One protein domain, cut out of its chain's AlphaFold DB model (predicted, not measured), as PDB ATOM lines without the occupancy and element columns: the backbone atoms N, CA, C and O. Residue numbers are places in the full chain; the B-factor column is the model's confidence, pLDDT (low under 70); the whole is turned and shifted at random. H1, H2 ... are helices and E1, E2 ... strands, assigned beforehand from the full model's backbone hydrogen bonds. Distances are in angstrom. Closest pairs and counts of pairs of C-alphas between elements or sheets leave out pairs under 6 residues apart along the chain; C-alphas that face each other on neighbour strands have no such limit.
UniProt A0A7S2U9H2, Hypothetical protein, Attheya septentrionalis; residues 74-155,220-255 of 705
ATOM      1  N   GLU A  74      24.497  49.506  -8.555       32.75
ATOM      2  CA  GLU A  74      25.403  50.652  -8.627       32.75
ATOM      3  C   GLU A  74      26.707  50.336  -7.884       32.75
ATOM      4  O   GLU A  74      26.846  50.531  -6.676       32.75
ATOM      5  N   TRP A  75      27.678  49.812  -8.632       43.12
ATOM      6  CA  TRP A  75      29.026  49.538  -8.141       43.12
ATOM      7  C   TRP A  75      29.778  50.847  -7.867       43.12
ATOM      8  O   TRP A  75      30.326  51.462  -8.783       43.12
ATOM      9  N   VAL A  76      29.851  51.257  -6.599       40.00
ATOM     10  CA  VAL A  76      30.767  52.317  -6.154       40.00
ATOM     11  C   VAL A  76      32.195  51.767  -6.193       40.00
ATOM     12  O   VAL A  76      32.596  50.969  -5.345       40.00
ATOM     13  N   VAL A  77      32.959  52.152  -7.217       43.78
ATOM     14  CA  VAL A  77      34.324  51.655  -7.436       43.78
ATOM     15  C   VAL A  77      35.314  52.446  -6.575       43.78
ATOM     16  O   VAL A  77      35.437  53.657  -6.727       43.78
ATOM     17  N   ASN A  78      36.051  51.765  -5.692       46.94
ATOM     18  CA  ASN A  78      37.135  52.379  -4.914       46.94
ATOM     19  C   ASN A  78      38.302  52.807  -5.828       46.94
ATOM     20  O   ASN A  78      38.672  52.059  -6.735       46.94
ATOM     21  N   ASP A  79      38.947  53.944  -5.542       49.72
ATOM     22  CA  ASP A  79      40.012  54.534  -6.380       49.72
ATOM     23  C   ASP A  79      41.149  53.561  -6.753       49.72
ATOM     24  O   ASP A  79      41.668  53.598  -7.869       49.72
ATOM     25  N   ASP A  80      41.549  52.671  -5.842       49.16
ATOM     26  CA  ASP A  80      42.623  51.694  -6.092       49.16
ATOM     27  C   ASP A  80      42.208  50.548  -7.030       49.16
ATOM     28  O   ASP A  80      43.058  49.915  -7.660       49.16
ATOM     29  N   VAL A  81      40.902  50.323  -7.192       52.84
ATOM     30  CA  VAL A  81      40.352  49.455  -8.238       52.84
ATOM     31  C   VAL A  81      40.336  50.215  -9.568       52.84
ATOM     32  O   VAL A  81      40.843  49.692 -10.559       52.84
ATOM     33  N   VAL A  82      39.876  51.477  -9.589       53.91
ATOM     34  CA  VAL A  82      39.832  52.323 -10.805       53.91
ATOM     35  C   VAL A  82      41.200  52.409 -11.496       53.91
ATOM     36  O   VAL A  82      41.285  52.205 -12.703       53.91
ATOM     37  N   LYS A  83      42.287  52.622 -10.741       56.16
ATOM     38  CA  LYS A  83      43.668  52.719 -11.274       56.16
ATOM     39  C   LYS A  83      44.118  51.478 -12.066       56.16
ATOM     40  O   LYS A  83      44.941  51.599 -12.978       56.16
ATOM     41  N   ASN A  84      43.592  50.304 -11.710       58.25
ATOM     42  CA  ASN A  84      43.947  49.005 -12.287       58.25
ATOM     43  C   ASN A  84      42.982  48.529 -13.386       58.25
ATOM     44  O   ASN A  84      43.350  47.656 -14.178       58.25
ATOM     45  N   LEU A  85      41.777  49.103 -13.468       67.44
ATOM     46  CA  LEU A  85      40.872  48.897 -14.598       67.44
ATOM     47  C   LEU A  85      41.444  49.513 -15.885       67.44
ATOM     48  O   LEU A  85      42.392  50.300 -15.864       67.44
ATOM     49  N   TRP A  86      40.870  49.109 -17.012       72.94
ATOM     50  CA  TRP A  86      41.163  49.646 -18.335       72.94
ATOM     51  C   TRP A  86      39.957  50.443 -18.832       72.94
ATOM     52  O   TRP A  86      38.809  50.011 -18.696       72.94
ATOM     53  N   THR A  87      40.229  51.613 -19.390       75.25
ATOM     54  CA  THR A  87      39.250  52.448 -20.091       75.25
ATOM     55  C   THR A  87      39.183  52.077 -21.572       75.25
ATOM     56  O   THR A  87      40.156  51.580 -22.140       75.25
ATOM     57  N   ALA A  88      38.060  52.383 -22.228       71.50
ATOM     58  CA  ALA A  88      37.928  52.210 -23.677       71.50
ATOM     59  C   ALA A  88      38.988  53.007 -24.470       71.50
ATOM     60  O   ALA A  88      39.394  52.591 -25.551       71.50
ATOM     61  N   GLU A  89      39.473  54.130 -23.929       73.94
ATOM     62  CA  GLU A  89      40.542  54.918 -24.550       73.94
ATOM     63  C   GLU A  89      41.912  54.224 -24.442       73.94
ATOM     64  O   GLU A  89      42.634  54.148 -25.434       73.94
ATOM     65  N   GLU A  90      42.266  53.661 -23.281       81.94
ATOM     66  CA  GLU A  90      43.493  52.861 -23.118       81.94
ATOM     67  C   GLU A  90      43.470  51.596 -23.993       81.94
ATOM     68  O   GLU A  90      44.489  51.246 -24.588       81.94
ATOM     69  N   ASP A  91      42.307  50.955 -24.122       81.62
ATOM     70  CA  ASP A  91      42.080  49.805 -25.005       81.62
ATOM     71  C   ASP A  91      42.245  50.171 -26.497       81.62
ATOM     72  O   ASP A  91      42.908  49.449 -27.245       81.62
ATOM     73  N   LEU A  92      41.719  51.319 -26.945       81.56
ATOM     74  CA  LEU A  92      41.925  51.812 -28.316       81.56
ATOM     75  C   LEU A  92      43.391  52.192 -28.581       81.56
ATOM     76  O   LEU A  92      43.933  51.851 -29.635       81.56
ATOM     77  N   ARG A  93      44.057  52.846 -27.618       82.56
ATOM     78  CA  ARG A  93      45.495  53.164 -27.695       82.56
ATOM     79  C   ARG A  93      46.353  51.898 -27.759       82.56
ATOM     80  O   ARG A  93      47.320  51.881 -28.511       82.56
ATOM     81  N   LEU A  94      45.995  50.836 -27.030       85.06
ATOM     82  CA  LEU A  94      46.669  49.532 -27.096       85.06
ATOM     83  C   LEU A  94      46.600  48.934 -28.508       85.06
ATOM     84  O   LEU A  94      47.620  48.482 -29.027       85.06
ATOM     85  N   LEU A  95      45.431  48.973 -29.153       84.62
ATOM     86  CA  LEU A  95      45.265  48.454 -30.514       84.62
ATOM     87  C   LEU A  95      46.034  49.274 -31.563       84.62
ATOM     88  O   LEU A  95      46.682  48.684 -32.429       84.62
ATOM     89  N   ASP A  96      46.023  50.610 -31.489       84.75
ATOM     90  CA  ASP A  96      46.777  51.440 -32.445       84.75
ATOM     91  C   ASP A  96      48.298  51.393 -32.187       84.75
ATOM     92  O   ASP A  96      49.085  51.376 -33.134       84.75
ATOM     93  N   ALA A  97      48.735  51.234 -30.930       87.56
ATOM     94  CA  ALA A  97      50.134  50.964 -30.587       87.56
ATOM     95  C   ALA A  97      50.613  49.606 -31.140       87.56
ATOM     96  O   ALA A  97      51.672  49.539 -31.757       87.56
ATOM     97  N   ILE A  98      49.819  48.533 -31.016       87.75
ATOM     98  CA  ILE A  98      50.128  47.225 -31.633       87.75
ATOM     99  C   ILE A  98      50.209  47.337 -33.166       87.75
ATOM    100  O   ILE A  98      51.084  46.736 -33.790       87.75
ATOM    101  N   LYS A  99      49.323  48.127 -33.780       86.06
ATOM    102  CA  LYS A  99      49.272  48.361 -35.231       86.06
ATOM    103  C   LYS A  99      50.443  49.199 -35.764       86.06
ATOM    104  O   LYS A  99      50.809  49.037 -36.926       86.06
ATOM    105  N   THR A 100      51.014  50.089 -34.952       88.38
ATOM    106  CA  THR A 100      52.105  50.999 -35.351       88.38
ATOM    107  C   THR A 100      53.498  50.493 -34.971       88.38
ATOM    108  O   THR A 100      54.427  50.667 -35.756       88.38
ATOM    109  N   LEU A 101      53.644  49.841 -33.814       88.56
ATOM    110  CA  LEU A 101      54.919  49.330 -33.282       88.56
ATOM    111  C   LEU A 101      55.131  47.827 -33.533       88.56
ATOM    112  O   LEU A 101      56.251  47.332 -33.409       88.56
ATOM    113  N   GLY A 102      54.067  47.104 -33.890       84.94
ATOM    114  CA  GLY A 102      54.075  45.658 -34.096       84.94
ATOM    115  C   GLY A 102      53.778  44.859 -32.824       84.94
ATOM    116  O   GLY A 102      54.199  45.197 -31.714       84.94
ATOM    117  N   LEU A 103      53.052  43.750 -32.989       84.62
ATOM    118  CA  LEU A 103      52.739  42.831 -31.895       84.62
ATOM    119  C   LEU A 103      54.026  42.244 -31.293       84.62
ATOM    120  O   LEU A 103      54.862  41.700 -32.012       84.62
ATOM    121  N   GLY A 104      54.157  42.319 -29.967       81.75
ATOM    122  CA  GLY A 104      55.326  41.828 -29.232       81.75
ATOM    123  C   GLY A 104      56.239  42.927 -28.685       81.75
ATOM    124  O   GLY A 104      56.951  42.669 -27.714       81.75
ATOM    125  N   ASN A 105      56.185  44.158 -29.213       89.50
ATOM    126  CA  ASN A 105      56.991  45.277 -28.707       89.50
ATOM    127  C   ASN A 105      56.370  45.934 -27.455       89.50
ATOM    128  O   ASN A 105      56.061  47.124 -27.405       89.50
ATOM    129  N   TRP A 106      56.122  45.117 -26.428       89.81
ATOM    130  CA  TRP A 106      55.306  45.482 -25.268       89.81
ATOM    131  C   TRP A 106      55.869  46.639 -24.431       89.81
ATOM    132  O   TRP A 106      55.106  47.284 -23.716       89.81
ATOM    133  N   ALA A 107      57.177  46.903 -24.506       88.38
ATOM    134  CA  ALA A 107      57.817  48.018 -23.812       88.38
ATOM    135  C   ALA A 107      57.402  49.368 -24.419       88.38
ATOM    136  O   ALA A 107      56.834  50.201 -23.715       88.38
ATOM    137  N   GLU A 108      57.602  49.545 -25.727       86.12
ATOM    138  CA  GLU A 108      57.215  50.767 -26.444       86.12
ATOM    139  C   GLU A 108      55.684  50.935 -26.478       86.12
ATOM    140  O   GLU A 108      55.175  52.038 -26.290       86.12
ATOM    141  N   ILE A 109      54.927  49.836 -26.609       86.88
ATOM    142  CA  ILE A 109      53.454  49.848 -26.526       86.88
ATOM    143  C   ILE A 109      52.977  50.401 -25.171       86.88
ATOM    144  O   ILE A 109      52.089  51.253 -25.125       86.88
ATOM    145  N   ALA A 110      53.578  49.956 -24.063       87.50
ATOM    146  CA  ALA A 110      53.253  50.449 -22.725       87.50
ATOM    147  C   ALA A 110      53.631  51.926 -22.519       87.50
ATOM    148  O   ALA A 110      52.902  52.657 -21.839       87.50
ATOM    149  N   GLU A 111      54.732  52.379 -23.124       86.44
ATOM    150  CA  GLU A 111      55.136  53.786 -23.117       86.44
ATOM    151  C   GLU A 111      54.123  54.655 -23.878       86.44
ATOM    152  O   GLU A 111      53.663  55.659 -23.332       86.44
ATOM    153  N   VAL A 112      53.676  54.238 -25.070       85.06
ATOM    154  CA  VAL A 112      52.649  54.954 -25.852       85.06
ATOM    155  C   VAL A 112      51.329  55.070 -25.084       85.06
ATOM    156  O   VAL A 112      50.787  56.170 -24.965       85.06
ATOM    157  N   ILE A 113      50.834  53.973 -24.499       82.56
ATOM    158  CA  ILE A 113      49.586  53.969 -23.712       82.56
ATOM    159  C   ILE A 113      49.687  54.928 -22.514       82.56
ATOM    160  O   ILE A 113      48.741  55.672 -22.234       82.56
ATOM    161  N   SER A 114      50.844  54.948 -21.841       77.06
ATOM    162  CA  SER A 114      51.087  55.739 -20.626       77.06
ATOM    163  C   SER A 114      51.436  57.215 -20.889       77.06
ATOM    164  O   SER A 114      51.373  58.027 -19.967       77.06
ATOM    165  N   SER A 115      51.790  57.593 -22.122       66.25
ATOM    166  CA  SER A 115      52.351  58.921 -22.442       66.25
ATOM    167  C   SER A 115      51.341  60.070 -22.553       66.25
ATOM    168  O   SER A 115      51.743  61.226 -22.668       66.25
ATOM    169  N   THR A 116      50.032  59.808 -22.535       56.56
ATOM    170  CA  THR A 116      48.992  60.856 -22.622       56.56
ATOM    171  C   THR A 116      48.073  60.760 -21.407       56.56
ATOM    172  O   THR A 116      47.088  60.022 -21.403       56.56
ATOM    173  N   GLY A 117      48.484  61.433 -20.329       52.06
ATOM    174  CA  GLY A 117      48.012  61.167 -18.969       52.06
ATOM    175  C   GLY A 117      46.649  61.755 -18.588       52.06
ATOM    176  O   GLY A 117      46.181  62.740 -19.153       52.06
ATOM    177  N   GLY A 118      46.055  61.154 -17.555       51.72
ATOM    178  CA  GLY A 118      44.766  61.545 -16.985       51.72
ATOM    179  C   GLY A 118      44.349  60.609 -15.850       51.72
ATOM    180  O   GLY A 118      43.476  59.774 -16.032       51.72
ATOM    181  N   LEU A 119      44.999  60.731 -14.685       51.72
ATOM    182  CA  LEU A 119      44.744  59.973 -13.441       51.72
ATOM    183  C   LEU A 119      44.969  58.439 -13.479       51.72
ATOM    184  O   LEU A 119      45.186  57.857 -12.414       51.72
ATOM    185  N   SER A 120      44.970  57.772 -14.640       55.62
ATOM    186  CA  SER A 120      45.257  56.331 -14.710       55.62
ATOM    187  C   SER A 120      46.732  56.004 -14.421       55.62
ATOM    188  O   SER A 120      47.641  56.801 -14.667       55.62
ATOM    189  N   SER A 121      46.969  54.827 -13.835       63.03
ATOM    190  CA  SER A 121      48.317  54.352 -13.506       63.03
ATOM    191  C   SER A 121      49.005  53.796 -14.752       63.03
ATOM    192  O   SER A 121      48.386  53.028 -15.494       63.03
ATOM    193  N   ALA A 122      50.283  54.134 -14.952       70.56
ATOM    194  CA  ALA A 122      51.083  53.666 -16.084       70.56
ATOM    195  C   ALA A 122      51.030  52.131 -16.196       70.56
ATOM    196  O   ALA A 122      51.425  51.408 -15.274       70.56
ATOM    197  N   LYS A 123      50.507  51.628 -17.318       80.00
ATOM    198  CA  LYS A 123      50.327  50.189 -17.535       80.00
ATOM    199  C   LYS A 123      51.689  49.588 -17.877       80.00
ATOM    200  O   LYS A 123      52.384  50.085 -18.755       80.00
ATOM    201  N   SER A 124      52.091  48.516 -17.198       85.75
ATOM    202  CA  SER A 124      53.363  47.852 -17.505       85.75
ATOM    203  C   SER A 124      53.290  47.092 -18.833       85.75
ATOM    204  O   SER A 124      52.217  46.630 -19.227       85.75
ATOM    205  N   ALA A 125      54.437  46.885 -19.487       85.81
ATOM    206  CA  ALA A 125      54.560  46.044 -20.686       85.81
ATOM    207  C   ALA A 125      53.868  44.680 -20.510       85.81
ATOM    208  O   ALA A 125      53.070  44.257 -21.344       85.81
ATOM    209  N   ARG A 126      54.098  44.049 -19.351       83.19
ATOM    210  CA  ARG A 126      53.436  42.807 -18.946       83.19
ATOM    211  C   ARG A 126      51.910  42.957 -18.862       83.19
ATOM    212  O   ARG A 126      51.214  42.135 -19.441       83.19
ATOM    213  N   ARG A 127      51.378  44.009 -18.223       82.88
ATOM    214  CA  ARG A 127      49.919  44.189 -18.105       82.88
ATOM    215  C   ARG A 127      49.247  44.481 -19.449       82.88
ATOM    216  O   ARG A 127      48.095  44.085 -19.624       82.88
ATOM    217  N   CYS A 128      49.944  45.136 -20.380       85.38
ATOM    218  CA  CYS A 128      49.479  45.363 -21.756       85.38
ATOM    219  C   CYS A 128      49.440  44.056 -22.566       85.38
ATOM    220  O   CYS A 128      48.463  43.790 -23.261       85.38
ATOM    221  N   MET A 129      50.468  43.214 -22.412       84.44
ATOM    222  CA  MET A 129      50.524  41.868 -22.985       84.44
ATOM    223  C   MET A 129      49.384  40.978 -22.458       84.44
ATOM    224  O   MET A 129      48.651  40.398 -23.255       84.44
ATOM    225  N   GLU A 130      49.191  40.928 -21.136       80.00
ATOM    226  CA  GLU A 130      48.083  40.213 -20.473       80.00
ATOM    227  C   GLU A 130      46.717  40.758 -20.941       80.00
ATOM    228  O   GLU A 130      45.824  40.003 -21.309       80.00
ATOM    229  N   ARG A 131      46.550  42.088 -21.050       80.81
ATOM    230  CA  ARG A 131      45.312  42.698 -21.582       80.81
ATOM    231  C   ARG A 131      44.999  42.166 -22.980       80.81
ATOM    232  O   ARG A 131      43.873  41.754 -23.241       80.81
ATOM    233  N   TYR A 132      45.989  42.140 -23.865       82.12
ATOM    234  CA  TYR A 132      45.790  41.686 -25.235       82.12
ATOM    235  C   TYR A 132      45.541  40.170 -25.342       82.12
ATOM    236  O   TYR A 132      44.635  39.746 -26.059       82.12
ATOM    237  N   PHE A 133      46.299  39.332 -24.632       76.38
ATOM    238  CA  PHE A 133      46.148  37.880 -24.762       76.38
ATOM    239  C   PHE A 133      44.971  37.289 -23.977       76.38
ATOM    240  O   PHE A 133      44.398  36.305 -24.456       76.38
ATOM    241  N   ASP A 134      44.574  37.905 -22.858       72.56
ATOM    242  CA  ASP A 134      43.615  37.328 -21.904       72.56
ATOM    243  C   ASP A 134      42.238  38.015 -21.944       72.56
ATOM    244  O   ASP A 134      41.212  37.352 -21.800       72.56
ATOM    245  N   ASP A 135      42.179  39.331 -22.187       72.50
ATOM    246  CA  ASP A 135      40.899  40.048 -22.309       72.50
ATOM    247  C   ASP A 135      40.423  40.175 -23.771       72.50
ATOM    248  O   ASP A 135      39.219  40.078 -24.004       72.50
ATOM    249  N   PHE A 136      41.336  40.361 -24.743       73.62
ATOM    250  CA  PHE A 136      41.002  40.495 -26.179       73.62
ATOM    251  C   PHE A 136      41.083  39.181 -26.976       73.62
ATOM    252  O   PHE A 136      40.286  38.957 -27.882       73.62
ATOM    253  N   LEU A 137      42.050  38.309 -26.679       73.38
ATOM    254  CA  LEU A 137      42.223  37.013 -27.360       73.38
ATOM    255  C   LEU A 137      41.936  35.807 -26.454       73.38
ATOM    256  O   LEU A 137      42.225  34.670 -26.843       73.38
ATOM    257  N   GLY A 138      41.400  36.058 -25.258       68.00
ATOM    258  CA  GLY A 138      41.180  35.069 -24.206       68.00
ATOM    259  C   GLY A 138      39.765  34.497 -24.128       68.00
ATOM    260  O   GLY A 138      39.511  33.718 -23.220       68.00
ATOM    261  N   ARG A 139      38.850  34.816 -25.058       71.19
ATOM    262  CA  ARG A 139      37.524  34.169 -25.180       71.19
ATOM    263  C   ARG A 139      37.184  33.795 -26.620       71.19
ATOM    264  O   ARG A 139      37.414  34.571 -27.546       71.19
ATOM    265  N   TYR A 140      36.612  32.609 -26.820       67.75
ATOM    266  CA  TYR A 140      36.219  32.143 -28.151       67.75
ATOM    267  C   TYR A 140      35.049  32.976 -28.688       67.75
ATOM    268  O   TYR A 140      33.971  32.997 -28.099       67.75
ATOM    269  N   GLY A 141      35.257  33.667 -29.811       67.62
ATOM    270  CA  GLY A 141      34.239  34.507 -30.449       67.62
ATOM    271  C   GLY A 141      33.960  35.865 -29.789       67.62
ATOM    272  O   GLY A 141      33.053  36.563 -30.234       67.62
ATOM    273  N   HIS A 142      34.731  36.282 -28.780       68.94
ATOM    274  CA  HIS A 142      34.658  37.638 -28.224       68.94
ATOM    275  C   HIS A 142      36.030  38.310 -28.283       68.94
ATOM    276  O   HIS A 142      36.938  37.924 -27.554       68.94
ATOM    277  N   ILE A 143      36.158  39.331 -29.139       65.69
ATOM    278  CA  ILE A 143      37.380  40.147 -29.256       65.69
ATOM    279  C   ILE A 143      37.424  41.265 -28.209       65.69
ATOM    280  O   ILE A 143      38.492  41.774 -27.894       65.69
ATOM    281  N   LEU A 144      36.276  41.665 -27.659       69.00
ATOM    282  CA  LEU A 144      36.212  42.708 -26.642       69.00
ATOM    283  C   LEU A 144      36.110  42.111 -25.222       69.00
ATOM    284  O   LEU A 144      35.414  41.107 -25.037       69.00
ATOM    285  N   PRO A 145      36.733  42.756 -24.212       66.19
ATOM    286  CA  PRO A 145      36.610  42.394 -22.798       66.19
ATOM    287  C   PRO A 145      35.148  42.258 -22.350       66.19
ATOM    288  O   PRO A 145      34.281  42.951 -22.875       66.19
ATOM    289  N   LYS A 146      34.854  41.439 -21.326       68.81
ATOM    290  CA  LYS A 146      33.465  41.236 -20.850       68.81
ATOM    291  C   LYS A 146      32.822  42.513 -20.274       68.81
ATOM    292  O   LYS A 146      31.617  42.712 -20.421       68.81
ATOM    293  N   TYR A 147      33.624  43.370 -19.641       74.06
ATOM    294  CA  TYR A 147      33.191  44.627 -19.028       74.06
ATOM    295  C   TYR A 147      34.089  45.786 -19.471       74.06
ATOM    296  O   TYR A 147      35.315  45.640 -19.500       74.06
ATOM    297  N   THR A 148      33.486  46.952 -19.712       71.56
ATOM    298  CA  THR A 148      34.175  48.198 -20.081       71.56
ATOM    299  C   THR A 148      33.615  49.376 -19.274       71.56
ATOM    300  O   THR A 148      32.444  49.385 -18.885       71.56
ATOM    301  N   LEU A 149      34.460  50.373 -18.989       72.81
ATOM    302  CA  LEU A 149      34.050  51.636 -18.365       72.81
ATOM    303  C   LEU A 149      33.525  52.622 -19.417       72.81
ATOM    304  O   LEU A 149      34.221  52.922 -20.384       72.81
ATOM    305  N   VAL A 150      32.328  53.163 -19.182       71.38
ATOM    306  CA  VAL A 150      31.693  54.211 -19.998       71.38
ATOM    307  C   VAL A 150      31.566  55.489 -19.170       71.38
ATOM    308  O   VAL A 150      31.143  55.441 -18.015       71.38
ATOM    309  N   GLU A 151      31.935  56.632 -19.743       71.69
ATOM    310  CA  GLU A 151      31.827  57.942 -19.090       71.69
ATOM    311  C   GLU A 151      30.363  58.408 -19.007       71.69
ATOM    312  O   GLU A 151      29.624  58.365 -19.990       71.69
ATOM    313  N   GLN A 152      29.938  58.864 -17.830       65.00
ATOM    314  CA  GLN A 152      28.642  59.508 -17.627       65.00
ATOM    315  C   GLN A 152      28.763  60.987 -18.000       65.00
ATOM    316  O   GLN A 152      29.349  61.775 -17.257       65.00
ATOM    317  N   CYS A 153      28.196  61.370 -19.145       43.78
ATOM    318  CA  CYS A 153      28.135  62.771 -19.544       43.78
ATOM    319  C   CYS A 153      27.202  63.544 -18.599       43.78
ATOM    320  O   CYS A 153      26.029  63.202 -18.460       43.78
ATOM    321  N   SER A 154      27.712  64.587 -17.941       49.16
ATOM    322  CA  SER A 154      26.934  65.437 -17.035       49.16
ATOM    323  C   SER A 154      26.145  66.501 -17.813       49.16
ATOM    324  O   SER A 154      26.460  67.691 -17.736       49.16
ATOM    325  N   SER A 155      25.157  66.061 -18.595       42.72
ATOM    326  CA  SER A 155      24.246  66.928 -19.361       42.72
ATOM    327  C   SER A 155      22.912  67.206 -18.660       42.72
ATOM    328  O   SER A 155      22.130  68.005 -19.165       42.72
ATOM    329  N   LEU A 220      35.578  65.392 -11.606       50.75
ATOM    330  CA  LEU A 220      35.809  63.955 -11.600       50.75
ATOM    331  C   LEU A 220      34.781  63.289 -12.514       50.75
ATOM    332  O   LEU A 220      33.659  62.998 -12.095       50.75
ATOM    333  N   LYS A 221      35.199  63.046 -13.762       59.53
ATOM    334  CA  LYS A 221      34.500  62.208 -14.740       59.53
ATOM    335  C   LYS A 221      33.982  60.948 -14.052       59.53
ATOM    336  O   LYS A 221      34.765  60.112 -13.596       59.53
ATOM    337  N   LYS A 222      32.660  60.823 -13.948       65.50
ATOM    338  CA  LYS A 222      32.016  59.636 -13.381       65.50
ATOM    339  C   LYS A 222      32.000  58.551 -14.449       65.50
ATOM    340  O   LYS A 222      31.603  58.814 -15.580       65.50
ATOM    341  N   TYR A 223      32.394  57.335 -14.096       69.75
ATOM    342  CA  TYR A 223      32.372  56.193 -15.011       69.75
ATOM    343  C   TYR A 223      31.435  55.108 -14.485       69.75
ATOM    344  O   TYR A 223      31.396  54.832 -13.287       69.75
ATOM    345  N   LYS A 224      30.703  54.464 -15.395       75.62
ATOM    346  CA  LYS A 224      29.862  53.298 -15.121       75.62
ATOM    347  C   LYS A 224      30.516  52.054 -15.727       75.62
ATOM    348  O   LYS A 224      30.910  52.079 -16.891       75.62
ATOM    349  N   VAL A 225      30.580  50.958 -14.972       74.50
ATOM    350  CA  VAL A 225      30.887  49.629 -15.528       74.50
ATOM    351  C   VAL A 225      29.671  49.127 -16.313       74.50
ATOM    352  O   VAL A 225      28.548  49.144 -15.804       74.50
ATOM    353  N   VAL A 226      29.886  48.689 -17.552       73.06
ATOM    354  CA  VAL A 226      28.848  48.172 -18.456       73.06
ATOM    355  C   VAL A 226      29.330  46.848 -19.060       73.06
ATOM    356  O   VAL A 226      30.521  46.701 -19.334       73.06
ATOM    357  N   GLU A 227      28.432  45.872 -19.248       72.25
ATOM    358  CA  GLU A 227      28.761  44.655 -20.005       72.25
ATOM    359  C   GLU A 227      28.922  45.005 -21.480       72.25
ATOM    360  O   GLU A 227      28.024  45.574 -22.097       72.25
ATOM    361  N   THR A 228      30.080  44.694 -22.053       70.38
ATOM    362  CA  THR A 228      30.503  45.257 -23.342       70.38
ATOM    363  C   THR A 228      29.608  44.802 -24.496       70.38
ATOM    364  O   THR A 228      29.378  45.562 -25.430       70.38
ATOM    365  N   CYS A 229      29.014  43.610 -24.383       68.38
ATOM    366  CA  CYS A 229      27.995  43.087 -25.297       68.38
ATOM    367  C   CYS A 229      26.682  43.896 -25.328       68.38
ATOM    368  O   CYS A 229      25.894  43.727 -26.254       68.38
ATOM    369  N   THR A 230      26.447  44.778 -24.350       73.75
ATOM    370  CA  THR A 230      25.279  45.679 -24.299       73.75
ATOM    371  C   THR A 230      25.545  47.054 -24.928       73.75
ATOM    372  O   THR A 230      24.653  47.901 -24.950       73.75
ATOM    373  N   LEU A 231      26.756  47.299 -25.447       73.25
ATOM    374  CA  LEU A 231      27.092  48.550 -26.127       73.25
ATOM    375  C   LEU A 231      26.522  48.585 -27.563       73.25
ATOM    376  O   LEU A 231      26.576  47.571 -28.267       73.25
ATOM    377  N   PRO A 232      26.029  49.746 -28.042       72.75
ATOM    378  CA  PRO A 232      25.626  49.916 -29.438       72.75
ATOM    379  C   PRO A 232      26.748  49.530 -30.413       72.75
ATOM    380  O   PRO A 232      27.907  49.882 -30.201       72.75
ATOM    381  N   GLY A 233      26.403  48.804 -31.481       68.25
ATOM    382  CA  GLY A 233      27.355  48.361 -32.507       68.25
ATOM    383  C   GLY A 233      28.207  47.133 -32.148       68.25
ATOM    384  O   GLY A 233      28.974  46.680 -32.993       68.25
ATOM    385  N   TYR A 234      28.071  46.532 -30.956       69.06
ATOM    386  CA  TYR A 234      28.877  45.359 -30.563       69.06
ATOM    387  C   TYR A 234      28.783  44.189 -31.564       69.06
ATOM    388  O   TYR A 234      29.794  43.582 -31.909       69.06
ATOM    389  N   SER A 235      27.582  43.904 -32.076       64.50
ATOM    390  CA  SER A 235      27.338  42.866 -33.089       64.50
ATOM    391  C   SER A 235      27.846  43.223 -34.491       64.50
ATOM    392  O   SER A 235      28.048  42.334 -35.310       64.50
ATOM    393  N   GLU A 236      28.049  44.509 -34.780       67.62
ATOM    394  CA  GLU A 236      28.579  44.992 -36.062       67.62
ATOM    395  C   GLU A 236      30.115  44.973 -36.071       67.62
ATOM    396  O   GLU A 236      30.729  44.767 -37.115       67.62
ATOM    397  N   ALA A 237      30.739  45.127 -34.897       63.81
ATOM    398  CA  ALA A 237      32.191  45.102 -34.729       63.81
ATOM    399  C   ALA A 237      32.825  43.726 -35.012       63.81
ATOM    400  O   ALA A 237      34.005  43.668 -35.363       63.81
ATOM    401  N   TRP A 238      32.073  42.625 -34.866       64.75
ATOM    402  CA  TRP A 238      32.546  41.288 -35.239       64.75
ATOM    403  C   TRP A 238      31.409  40.325 -35.653       64.75
ATOM    404  O   TRP A 238      30.927  39.554 -34.821       64.75
ATOM    405  N   PRO A 239      30.984  40.334 -36.935       61.16
ATOM    406  CA  PRO A 239      29.848  39.531 -37.403       61.16
ATOM    407  C   PRO A 239      30.070  38.009 -37.378       61.16
ATOM    408  O   PRO A 239      29.134  37.268 -37.087       61.16
ATOM    409  N   ASP A 240      31.297  37.547 -37.654       63.53
ATOM    410  CA  ASP A 240      31.645  36.125 -37.813       63.53
ATOM    411  C   ASP A 240      32.627  35.644 -36.717       63.53
ATOM    412  O   ASP A 240      33.840  35.538 -36.942       63.53
ATOM    413  N   PRO A 241      32.158  35.375 -35.482       67.25
ATOM    414  CA  PRO A 241      32.995  34.878 -34.390       67.25
ATOM    415  C   PRO A 241      33.608  33.504 -34.699       67.25
ATOM    416  O   PRO A 241      32.907  32.497 -34.796       67.25
ATOM    417  N   PHE A 242      34.943  33.435 -34.776       62.28
ATOM    418  CA  PHE A 242      35.650  32.157 -34.873       62.28
ATOM    419  C   PHE A 242      35.530  31.381 -33.553       62.28
ATOM    420  O   PHE A 242      36.218  31.665 -32.568       62.28
ATOM    421  N   VAL A 243      34.660  30.373 -33.552       65.38
ATOM    422  CA  VAL A 243      34.589  29.341 -32.514       65.38
ATOM    423  C   VAL A 243      35.460  28.164 -32.953       65.38
ATOM    424  O   VAL A 243      35.424  27.745 -34.109       65.38
ATOM    425  N   SER A 244      36.277  27.641 -32.039       65.00
ATOM    426  CA  SER A 244      37.195  26.544 -32.354       65.00
ATOM    427  C   SER A 244      36.445  25.248 -32.670       65.00
ATOM    428  O   SER A 244      35.454  24.925 -32.024       65.00
ATOM    429  N   THR A 245      36.967  24.451 -33.604       63.69
ATOM    430  CA  THR A 245      36.428  23.126 -33.968       63.69
ATOM    431  C   THR A 245      36.717  22.031 -32.926       63.69
ATOM    432  O   THR A 245      36.476  20.850 -33.182       63.69
ATOM    433  N   VAL A 246      37.240  22.396 -31.751       67.06
ATOM    434  CA  VAL A 246      37.481  21.481 -30.627       67.06
ATOM    435  C   VAL A 246      36.140  21.064 -30.001       67.06
ATOM    436  O   VAL A 246      35.332  21.932 -29.665       67.06
ATOM    437  N   PRO A 247      35.884  19.755 -29.790       58.88
ATOM    438  CA  PRO A 247      34.643  19.287 -29.180       58.88
ATOM    439  C   PRO A 247      34.349  19.941 -27.824       58.88
ATOM    440  O   PRO A 247      35.230  20.063 -26.975       58.88
ATOM    441  N   ASN A 248      33.076  20.279 -27.609       64.06
ATOM    442  CA  ASN A 248      32.515  20.899 -26.400       64.06
ATOM    443  C   ASN A 248      32.906  22.364 -26.114       64.06
ATOM    444  O   ASN A 248      32.407  22.901 -25.127       64.06
ATOM    445  N   VAL A 249      33.708  23.026 -26.957       65.69
ATOM    446  CA  VAL A 249      33.965  24.475 -26.843       65.69
ATOM    447  C   VAL A 249      32.761  25.275 -27.348       65.69
ATOM    448  O   VAL A 249      32.225  25.001 -28.424       65.69
ATOM    449  N   LYS A 250      32.341  26.284 -26.583       69.50
ATOM    450  CA  LYS A 250      31.256  27.217 -26.913       69.50
ATOM    451  C   LYS A 250      31.792  28.625 -27.168       69.50
ATOM    452  O   LYS A 250      32.888  28.991 -26.750       69.50
ATOM    453  N   MET A 251      30.977  29.445 -27.830       68.38
ATOM    454  CA  MET A 251      31.222  30.884 -27.888       68.38
ATOM    455  C   MET A 251      31.119  31.477 -26.475       68.38
ATOM    456  O   MET A 251      30.165  31.187 -25.756       68.38
ATOM    457  N   GLY A 252      32.101  32.287 -26.090       67.06
ATOM    458  CA  GLY A 252      32.226  32.865 -24.754       67.06
ATOM    459  C   GLY A 252      33.041  32.045 -23.749       67.06
ATOM    460  O   GLY A 252      33.378  32.596 -22.703       67.06
ATOM    461  N   ASP A 253      33.417  30.797 -24.060       69.31
ATOM    462  CA  ASP A 253      34.352  30.028 -23.227       69.31
ATOM    463  C   ASP A 253      35.758  30.659 -23.267       69.31
ATOM    464  O   ASP A 253      36.203  31.161 -24.308       69.31
ATOM    465  N   ASP A 254      36.481  30.610 -22.146       65.25
ATOM    466  CA  ASP A 254      37.825  31.186 -22.044       65.25
ATOM    467  C   ASP A 254      38.868  30.344 -22.818       65.25
ATOM    468  O   ASP A 254      39.020  29.133 -22.617       65.25
ATOM    469  N   VAL A 255      39.643  30.998 -23.685       66.00
ATOM    470  CA  VAL A 255      40.758  30.422 -24.454       66.00
ATOM    471  C   VAL A 255      41.921  30.170 -23.496       66.00
ATOM    472  O   VAL A 255      42.778  31.026 -23.294       66.00
TER     473      VAL A 255
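AT A GLANCE: This is residues 74 to 155 and 220 to 255 of the 705 residues of the protein "Hypothetical protein" of Attheya septentrionalis (UniProt A0A7S2U9H2). Three helices form a small cluster, in which H2 and H3 fold back on each other as a helical hairpin and H4 makes a corner with H3, nearly at a right angle, meeting it with residues 125 to 129 alone. Near the first residue of H2 runs a two-stranded antiparallel ribbon, E1 and E2, and the loop of residues 238 to 255 makes one end of the longest axis. The printed part has 118 residues with five named helices and two named strands, in the order H1 H2 H3 H4 E1 E2 H5; its class is mostly helix, though only 53 residues are in named elements. The whole is compact, with a radius of gyration of the C-alphas of 15.5 A, and spans 47 by 36 by 24 A.

IN THESE COORDINATES: H1, residues 79 to 82, begins at C-alpha 79 at (40.012, 54.534, -6.380). H2, residues 88 to 101, is the longest helix at 19.7 A, and its C-alpha 88 is at (37.928, 52.210, -23.677). H3 holds residues 106 to 114 over 12.0 A, and H4 residues 125 to 136 over 15.6 A. E1, residues 147 to 151, is 13.4 A long, and E2, residues 223 to 227, is 13.1 A long. H5, residues 234 to 237, ends at C-alpha 237 at (32.191, 45.102, -34.729).

HOW THE PARTS SIT: H1 touches no helix and is apart from both strands. H2 and H3 touch in a helical hairpin, at a steep tilt of 42 degrees, opposite ways; their closest C-alphas, those of Ala 97 and Ile 109, are 5.4 A apart. H3 and H4 touch about perpendicular, at 87 degrees, with the closest C-alphas, those of Trp 106 and Ala 125, 4.7 A apart. H2 and H4 are close but not clearly touching, with the closest C-alphas, those of Leu 94 and Cys 128, 7.3 A apart. The closest C-alphas of H2 and E1 are those of Ala 88 and Thr 148, 6.6 A apart. E1 and E2 are antiparallel neighbours at 146 degrees, with N 150 and O 224 at 2.9 A and N 224 and O 150 at 2.8 A, within hydrogen-bond range. H5 touches no helix and is apart from E1. In H2 and H3 every O i to N i+4 pair is within hydrogen-bond range, in H4 7 of 8 are, and H1 and H5 are too short for such a pair.

THE WHOLE: The two C-alphas farthest apart, those of Ser 155 and Pro 247, are 49.7 A apart. Residues 156 to 219 are not printed, and C-alphas 155 and 220 are 14.2 A apart across this cut, which lies between E1 and E2. Of the links that are printed whole, H1 to H2 and H2 to H3 are tight and the others short. Residues 238 to 255 hold no named element, and their C-alphas lie 15 to 28 A from the mean of all C-alphas. The mean pLDDT of the printed part is 70.1; 59 residues are under 70, among them 74 to 85 and 233 to 255.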